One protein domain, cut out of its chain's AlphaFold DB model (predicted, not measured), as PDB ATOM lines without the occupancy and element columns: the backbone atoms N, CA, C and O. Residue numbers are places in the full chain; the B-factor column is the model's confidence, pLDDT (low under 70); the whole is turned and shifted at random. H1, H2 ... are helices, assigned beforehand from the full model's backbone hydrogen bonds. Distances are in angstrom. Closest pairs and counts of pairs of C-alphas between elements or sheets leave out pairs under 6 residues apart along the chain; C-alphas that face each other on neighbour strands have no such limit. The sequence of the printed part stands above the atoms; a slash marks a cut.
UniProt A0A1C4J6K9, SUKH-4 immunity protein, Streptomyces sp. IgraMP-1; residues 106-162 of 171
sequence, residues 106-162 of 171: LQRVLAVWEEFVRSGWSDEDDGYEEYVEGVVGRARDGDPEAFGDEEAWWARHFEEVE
ATOM      1  N   LEU A 106      13.916  -7.795 -29.685       97.19
ATOM      2  CA  LEU A 106      13.067  -8.990 -29.752       97.19
ATOM      3  C   LEU A 106      12.558  -9.411 -28.364       97.19
ATOM      4  O   LEU A 106      11.366  -9.638 -28.188       97.19
ATOM      5  N   GLN A 107      13.429  -9.482 -27.353       96.88
ATOM      6  CA  GLN A 107      13.033  -9.854 -25.989       96.88
ATOM      7  C   GLN A 107      12.014  -8.882 -25.378       96.88
ATOM      8  O   GLN A 107      11.159  -9.300 -24.600       96.88
ATOM      9  N   ARG A 108      12.109  -7.584 -25.679       97.19
ATOM     10  CA  ARG A 108      11.147  -6.585 -25.193       97.19
ATOM     11  C   ARG A 108       9.804  -6.740 -25.890       97.19
ATOM     12  O   ARG A 108       8.794  -6.828 -25.203       97.19
ATOM     13  N   VAL A 109       9.806  -6.841 -27.218       97.31
ATOM     14  CA  VAL A 109       8.574  -6.985 -28.006       97.31
ATOM     15  C   VAL A 109       7.853  -8.290 -27.666       97.31
ATOM     16  O   VAL A 109       6.657  -8.263 -27.394       97.31
ATOM     17  N   LEU A 110       8.571  -9.415 -27.556       96.50
ATOM     18  CA  LEU A 110       7.982 -10.694 -27.138       96.50
ATOM     19  C   LEU A 110       7.402 -10.640 -25.719       96.50
ATOM     20  O   LEU A 110       6.374 -11.251 -25.462       96.50
ATOM     21  N   ALA A 111       8.022  -9.897 -24.798       95.62
ATOM     22  CA  ALA A 111       7.472  -9.729 -23.454       95.62
ATOM     23  C   ALA A 111       6.158  -8.933 -23.461       95.62
ATOM     24  O   ALA A 111       5.228  -9.298 -22.750       95.62
ATOM     25  N   VAL A 112       6.079  -7.878 -24.279       96.38
ATOM     26  CA  VAL A 112       4.844  -7.099 -24.466       96.38
ATOM     27  C   VAL A 112       3.757  -7.960 -25.108       96.38
ATOM     28  O   VAL A 112       2.620  -7.933 -24.650       96.38
ATOM     29  N   TRP A 113       4.111  -8.763 -26.114       94.94
ATOM     30  CA  TRP A 113       3.191  -9.707 -26.748       94.94
ATOM     31  C   TRP A 113       2.643 -10.738 -25.755       94.94
ATOM     32  O   TRP A 113       1.433 -10.907 -25.640       94.94
ATOM     33  N   GLU A 114       3.523 -11.396 -24.995       92.75
ATOM     34  CA  GLU A 114       3.134 -12.386 -23.983       92.75
ATOM     35  C   GLU A 114       2.216 -11.772 -22.911       92.75
ATOM     36  O   GLU A 114       1.256 -12.412 -22.482       92.75
ATOM     37  N   GLU A 115       2.488 -10.531 -22.492       93.12
ATOM     38  CA  GLU A 115       1.638  -9.781 -21.560       93.12
ATOM     39  C   GLU A 115       0.265  -9.473 -22.165       93.12
ATOM     40  O   GLU A 115      -0.741  -9.706 -21.499       93.12
ATOM     41  N   PHE A 116       0.221  -8.989 -23.410       92.88
ATOM     42  CA  PHE A 116      -1.020  -8.697 -24.127       92.88
ATOM     43  C   PHE A 116      -1.904  -9.936 -24.250       92.88
ATOM     44  O   PHE A 116      -3.056  -9.912 -23.815       92.88
ATOM     45  N   VAL A 117      -1.351 -11.039 -24.762       90.00
ATOM     46  CA  VAL A 117      -2.119 -12.267 -24.991       90.00
ATOM     47  C   VAL A 117      -2.661 -12.836 -23.679       90.00
ATOM     48  O   VAL A 117      -3.774 -13.344 -23.645       90.00
ATOM     49  N   ARG A 118      -1.917 -12.719 -22.575       89.69
ATOM     50  CA  ARG A 118      -2.333 -13.240 -21.261       89.69
ATOM     51  C   ARG A 118      -3.083 -12.232 -20.393       89.69
ATOM     52  O   ARG A 118      -3.323 -12.506 -19.217       89.69
ATOM     53  N   SER A 119      -3.407 -11.064 -20.933       89.69
ATOM     54  CA  SER A 119      -3.947  -9.951 -20.154       89.69
ATOM     55  C   SER A 119      -5.367 -10.205 -19.639       89.69
ATOM     56  O   SER A 119      -5.742  -9.653 -18.604       89.69
ATOM     57  N   GLY A 120      -6.133 -11.051 -20.338       86.25
ATOM     58  CA  GLY A 120      -7.545 -11.314 -20.059       86.25
ATOM     59  C   GLY A 120      -8.482 -10.158 -20.414       86.25
ATOM     60  O   GLY A 120      -9.643 -10.214 -20.024       86.25
ATOM     61  N   TRP A 121      -7.985  -9.126 -21.106       88.75
ATOM     62  CA  TRP A 121      -8.811  -8.044 -21.642       88.75
ATOM     63  C   TRP A 121      -9.632  -8.527 -22.840       88.75
ATOM     64  O   TRP A 121      -9.139  -9.295 -23.667       88.75
ATOM     65  N   SER A 122     -10.856  -8.026 -22.951       84.44
ATOM     66  CA  SER A 122     -11.753  -8.213 -24.093       84.44
ATOM     67  C   SER A 122     -12.038  -6.872 -24.771       84.44
ATOM     68  O   SER A 122     -11.986  -5.818 -24.137       84.44
ATOM     69  N   ASP A 123     -12.379  -6.911 -26.058       83.75
ATOM     70  CA  ASP A 123     -12.897  -5.769 -26.818       83.75
ATOM     71  C   ASP A 123     -14.225  -5.216 -26.268       83.75
ATOM     72  O   ASP A 123     -14.609  -4.091 -26.591       83.75
ATOM     73  N   GLU A 124     -14.908  -5.973 -25.406       86.38
ATOM     74  CA  GLU A 124     -16.097  -5.534 -24.675       86.38
ATOM     75  C   GLU A 124     -15.769  -4.730 -23.401       86.38
ATOM     76  O   GLU A 124     -16.663  -4.091 -22.838       86.38
ATOM     77  N   ASP A 125     -14.517  -4.748 -22.929       87.75
ATOM     78  CA  ASP A 125     -14.122  -4.065 -21.697       87.75
ATOM     79  C   ASP A 125     -14.002  -2.544 -21.891       87.75
ATOM     80  O   ASP A 125     -13.387  -2.037 -22.835       87.75
ATOM     81  N   ASP A 126     -14.522  -1.789 -20.917       91.31
ATOM     82  CA  ASP A 126     -14.356  -0.336 -20.863       91.31
ATOM     83  C   ASP A 126     -12.858   0.026 -20.814       91.31
ATOM     84  O   ASP A 126     -12.161  -0.254 -19.836       91.31
ATOM     85  N   GLY A 127     -12.370   0.702 -21.858       91.62
ATOM     86  CA  GLY A 127     -10.974   1.142 -21.962       91.62
ATOM     87  C   GLY A 127     -10.051   0.204 -22.746       91.62
ATOM     88  O   GLY A 127      -8.845   0.450 -22.766       91.62
ATOM     89  N   TYR A 128     -10.586  -0.820 -23.423       89.25
ATOM     90  CA  TYR A 128      -9.796  -1.712 -24.280       89.25
ATOM     91  C   TYR A 128      -8.956  -0.958 -25.325       89.25
ATOM     92  O   TYR A 128      -7.771  -1.241 -25.480       89.25
ATOM     93  N   GLU A 129      -9.523   0.055 -25.988       90.81
ATOM     94  CA  GLU A 129      -8.803   0.859 -26.989       90.81
ATOM     95  C   GLU A 129      -7.570   1.572 -26.396       90.81
ATOM     96  O   GLU A 129      -6.487   1.521 -26.975       90.81
ATOM     97  N   GLU A 130      -7.698   2.177 -25.205       94.69
ATOM     98  CA  GLU A 130      -6.580   2.840 -24.507       94.69
ATOM     99  C   GLU A 130      -5.525   1.818 -24.052       94.69
ATOM    100  O   GLU A 130      -4.317   2.063 -24.132       94.69
ATOM    101  N   TYR A 131      -5.971   0.639 -23.607       93.69
ATOM    102  CA  TYR A 131      -5.080  -0.463 -23.265       93.69
ATOM    103  C   TYR A 131      -4.261  -0.927 -24.479       93.69
ATOM    104  O   TYR A 131      -3.035  -1.046 -24.376       93.69
ATOM    105  N   VAL A 132      -4.916  -1.137 -25.627       93.56
ATOM    106  CA  VAL A 132      -4.279  -1.541 -26.887       93.56
ATOM    107  C   VAL A 132      -3.286  -0.484 -27.367       93.56
ATOM    108  O   VAL A 132      -2.137  -0.830 -27.645       93.56
ATOM    109  N   GLU A 133      -3.656   0.801 -27.371       94.19
ATOM    110  CA  GLU A 133      -2.732   1.893 -27.716       94.19
ATOM    111  C   GLU A 133      -1.475   1.850 -26.828       94.19
ATOM    112  O   GLU A 133      -0.339   1.943 -27.308       94.19
ATOM    113  N   GLY A 134      -1.658   1.610 -25.527       96.38
ATOM    114  CA  GLY A 134      -0.558   1.436 -24.586       96.38
ATOM    115  C   GLY A 134       0.314   0.210 -24.876       96.38
ATOM    116  O   GLY A 134       1.533   0.273 -24.695       96.38
ATOM    117  N   VAL A 135      -0.272  -0.916 -25.292       95.44
ATOM    118  CA  VAL A 135       0.457  -2.138 -25.680       95.44
ATOM    119  C   VAL A 135       1.322  -1.875 -26.913       95.44
ATOM    120  O   VAL A 135       2.527  -2.139 -26.881       95.44
ATOM    121  N   VAL A 136       0.744  -1.287 -27.961       94.69
ATOM    122  CA  VAL A 136       1.457  -0.959 -29.203       94.69
ATOM    123  C   VAL A 136       2.576   0.046 -28.934       94.69
ATOM    124  O   VAL A 136       3.698  -0.132 -29.414       94.69
ATOM    125  N   GLY A 137       2.318   1.062 -28.105       96.44
ATOM    126  CA  GLY A 137       3.329   2.025 -27.668       96.44
ATOM    127  C   GLY A 137       4.527   1.356 -26.989       96.44
ATOM    128  O   GLY A 137       5.669   1.598 -27.377       96.44
ATOM    129  N   ARG A 138       4.286   0.433 -26.043       97.25
ATOM    130  CA  ARG A 138       5.364  -0.322 -25.374       97.25
ATOM    131  C   ARG A 138       6.153  -1.203 -26.342       97.25
ATOM    132  O   ARG A 138       7.368  -1.327 -26.189       97.25
ATOM    133  N   ALA A 139       5.487  -1.820 -27.317       96.12
ATOM    134  CA  ALA A 139       6.153  -2.637 -28.325       96.12
ATOM    135  C   ALA A 139       7.069  -1.780 -29.218       96.12
ATOM    136  O   ALA A 139       8.246  -2.112 -29.378       96.12
ATOM    137  N   ARG A 140       6.568  -0.631 -29.698       95.81
ATOM    138  CA  ARG A 140       7.338   0.356 -30.475       95.81
ATOM    139  C   ARG A 140       8.538   0.894 -29.698       95.81
ATOM    140  O   ARG A 140       9.641   0.911 -30.230       95.81
ATOM    141  N   ASP A 141       8.363   1.250 -28.427       97.12
ATOM    142  CA  ASP A 141       9.463   1.699 -27.558       97.12
ATOM    143  C   ASP A 141      10.512   0.599 -27.315       97.12
ATOM    144  O   ASP A 141      11.689   0.879 -27.058       97.12
ATOM    145  N   GLY A 142      10.096  -0.669 -27.391       95.25
ATOM    146  CA  GLY A 142      10.967  -1.828 -27.253       95.25
ATOM    147  C   GLY A 142      12.017  -1.924 -28.361       95.25
ATOM    148  O   GLY A 142      13.175  -2.239 -28.056       95.25
ATOM    149  N   ASP A 143      11.619  -1.633 -29.603       96.19
ATOM    150  CA  ASP A 143      12.473  -1.645 -30.796       96.19
ATOM    151  C   ASP A 143      11.924  -0.722 -31.910       96.19
ATOM    152  O   ASP A 143      11.278  -1.204 -32.840       96.19
ATOM    153  N   PRO A 144      12.180   0.600 -31.865       95.00
ATOM    154  CA  PRO A 144      11.554   1.553 -32.791       95.00
ATOM    155  C   PRO A 144      11.846   1.281 -34.271       95.00
ATOM    156  O   PRO A 144      11.000   1.526 -35.126       95.00
ATOM    157  N   GLU A 145      13.035   0.759 -34.583       92.81
ATOM    158  CA  GLU A 145      13.428   0.438 -35.959       92.81
ATOM    159  C   GLU A 145      12.591  -0.709 -36.540       92.81
ATOM    160  O   GLU A 145      12.280  -0.696 -37.729       92.81
ATOM    161  N   ALA A 146      12.161  -1.659 -35.704       92.25
ATOM    162  CA  ALA A 146      11.303  -2.771 -36.109       92.25
ATOM    163  C   ALA A 146       9.868  -2.355 -36.488       92.25
ATOM    164  O   ALA A 146       9.135  -3.149 -37.075       92.25
ATOM    165  N   PHE A 147       9.479  -1.121 -36.157       93.06
ATOM    166  CA  PHE A 147       8.178  -0.522 -36.466       93.06
ATOM    167  C   PHE A 147       8.294   0.681 -37.414       93.06
ATOM    168  O   PHE A 147       7.323   1.409 -37.606       93.06
ATOM    169  N   GLY A 148       9.479   0.929 -37.987       86.50
ATOM    170  CA  GLY A 148       9.718   2.076 -38.867       86.50
ATOM    171  C   GLY A 148       9.060   1.974 -40.250       86.50
ATOM    172  O   GLY A 148       9.066   2.958 -40.988       86.50
ATOM    173  N   ASP A 149       8.516   0.806 -40.591       88.81
ATOM    174  CA  ASP A 149       7.812   0.505 -41.838       88.81
ATOM    175  C   ASP A 149       6.472  -0.162 -41.496       88.81
ATOM    176  O   ASP A 149       6.439  -1.095 -40.694       88.81
ATOM    177  N   GLU A 150       5.374   0.312 -42.088       86.44
ATOM    178  CA  GLU A 150       4.030  -0.254 -41.900       86.44
ATOM    179  C   GLU A 150       3.952  -1.701 -42.416       86.44
ATOM    180  O   GLU A 150       3.217  -2.519 -41.868       86.44
ATOM    181  N   GLU A 151       4.778  -2.069 -43.403       87.00
ATOM    182  CA  GLU A 151       4.874  -3.442 -43.913       87.00
ATOM    183  C   GLU A 151       5.812  -4.333 -43.072       87.00
ATOM    184  O   GLU A 151       5.927  -5.544 -43.320       87.00
ATOM    185  N   ALA A 152       6.468  -3.787 -42.042       89.25
ATOM    186  CA  ALA A 152       7.311  -4.573 -41.147       89.25
ATOM    187  C   ALA A 152       6.503  -5.655 -40.419       89.25
ATOM    188  O   ALA A 152       5.301  -5.523 -40.183       89.25
ATOM    189  N   TRP A 153       7.187  -6.736 -40.033       91.88
ATOM    190  CA  TRP A 153       6.567  -7.876 -39.353       91.88
ATOM    191  C   TRP A 153       5.722  -7.452 -38.149       91.88
ATOM    192  O   TRP A 153       4.543  -7.791 -38.075       91.88
ATOM    193  N   TRP A 154       6.316  -6.686 -37.230       93.75
ATOM    194  CA  TRP A 154       5.625  -6.266 -36.017       93.75
ATOM    195  C   TRP A 154       4.591  -5.175 -36.269       93.75
ATOM    196  O   TRP A 154       3.558  -5.194 -35.613       93.75
ATOM    197  N   ALA A 155       4.819  -4.269 -37.221       89.88
ATOM    198  CA  ALA A 155       3.822  -3.259 -37.567       89.88
ATOM    199  C   ALA A 155       2.513  -3.916 -38.030       89.88
ATOM    200  O   ALA A 155       1.473  -3.644 -37.439       89.88
ATOM    201  N   ARG A 156       2.586  -4.879 -38.960       90.50
ATOM    202  CA  ARG A 156       1.419  -5.660 -39.403       90.50
ATOM    203  C   ARG A 156       0.774  -6.463 -38.271       90.50
ATOM    204  O   ARG A 156      -0.440  -6.457 -38.128       90.50
ATOM    205  N   HIS A 157       1.575  -7.138 -37.443       89.00
ATOM    206  CA  HIS A 157       1.038  -7.949 -36.341       89.00
ATOM    207  C   HIS A 157       0.303  -7.106 -35.288       89.00
ATOM    208  O   HIS A 157      -0.732  -7.519 -34.776       89.00
ATOM    209  N   PHE A 158       0.832  -5.927 -34.950       90.81
ATOM    210  CA  PHE A 158       0.197  -5.032 -33.984       90.81
ATOM    211  C   PHE A 158      -0.938  -4.200 -34.601       90.81
ATOM    212  O   PHE A 158      -1.855  -3.840 -33.872       90.81
ATOM    213  N   GLU A 159      -0.951  -3.971 -35.917       89.12
ATOM    214  CA  GLU A 159      -2.129  -3.439 -36.619       89.12
ATOM    215  C   GLU A 159      -3.321  -4.400 -36.481       89.12
ATOM    216  O   GLU A 159      -4.433  -3.969 -36.188       89.12
ATOM    217  N   GLU A 160      -3.107  -5.716 -36.597       88.44
ATOM    218  CA  GLU A 160      -4.176  -6.700 -36.364       88.44
ATOM    219  C   GLU A 160      -4.713  -6.664 -34.922       88.44
ATOM    220  O   GLU A 160      -5.896  -6.927 -34.702       88.44
ATOM    221  N   VAL A 161      -3.879  -6.292 -33.945       85.38
ATOM    222  CA  VAL A 161      -4.316  -6.038 -32.563       85.38
ATOM    223  C   VAL A 161      -5.151  -4.755 -32.473       85.38
ATOM    224  O   VAL A 161      -6.232  -4.776 -31.886       85.38
ATOM    225  N   GLU A 162      -4.699  -3.655 -33.086       84.62
ATOM    226  CA  GLU A 162      -5.437  -2.379 -33.141       84.62
ATOM    227  C   GLU A 162      -6.801  -2.527 -33.832       84.62
ATOM    228  O   GLU A 162      -7.782  -1.912 -33.418       84.62
TER     229      GLU A 162
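This is residues 106 to 162 of the 171 residues of the protein "SUKH-4 immunity protein" of Streptomyces sp. IgraMP-1 (UniProt A0A1C4J6K9). Three helices, H1, H2 and H4, lie side by side as a small bundle, their centres making a triangle; H2 packs on both of the others and runs opposite to each of them, while H1 and H4 stay apart. The very short H3 sits at one end, in the turn from H2 to H4, and the link from H1 to H2 makes the other end. The printed part has 57 residues, with four named helices in the order H1, H2, H3, H4 and no named strand: its class is all helix. It is compact, with a radius of gyration of the C-alphas of 11.1 A, and elongated, spanning 31 by 21 by 14 A.

H1, residues 106 to 117, and H2, residues 128 to 142, touch and form a helical hairpin. They run opposite ways at a shallow tilt of 12 degrees, and their closest C-alphas, of Val 109 and Ala 139, are 5.0 A apart. H3, residues 144 to 147, is close to H2 but not clearly touching, with the closest C-alphas, of Arg 140 and Phe 147, 6.1 A apart. H4, residues 153 to 162, touches H2, opposite ways at a shallow tilt of 16 degrees; the closest C-alphas are those of Val 136 and Phe 158, 6.4 A apart. H3 and H4 touch only at the corner, where the C-alphas of Phe 147 and Ala 155 come closest, at 5.3 A. H1 is apart from H3 and H4. In H1, H2 and H4 every O i to N i+4 pair is within hydrogen-bond range; H3 is too short for such a pair.

H1 begins at C-alpha 106, (13.067, -8.990, -29.752), and is 16.2 A long. H2 begins at C-alpha 128, (-9.796, -1.712, -24.280), and is 21.0 A long. H3 measures 5.4 A. H4, 14.6 A long, ends at C-alpha 162, (-5.437, -2.379, -33.141).

The two C-alphas farthest apart, of Glu 124 and Glu 145, are 32.2 A apart. The printed part has no cut. The links from H2 to H3 and from H3 to H4 are tight, and that from H1 to H2 is short. The mean pLDDT of the printed part is 92.0, and no printed residue is under 70.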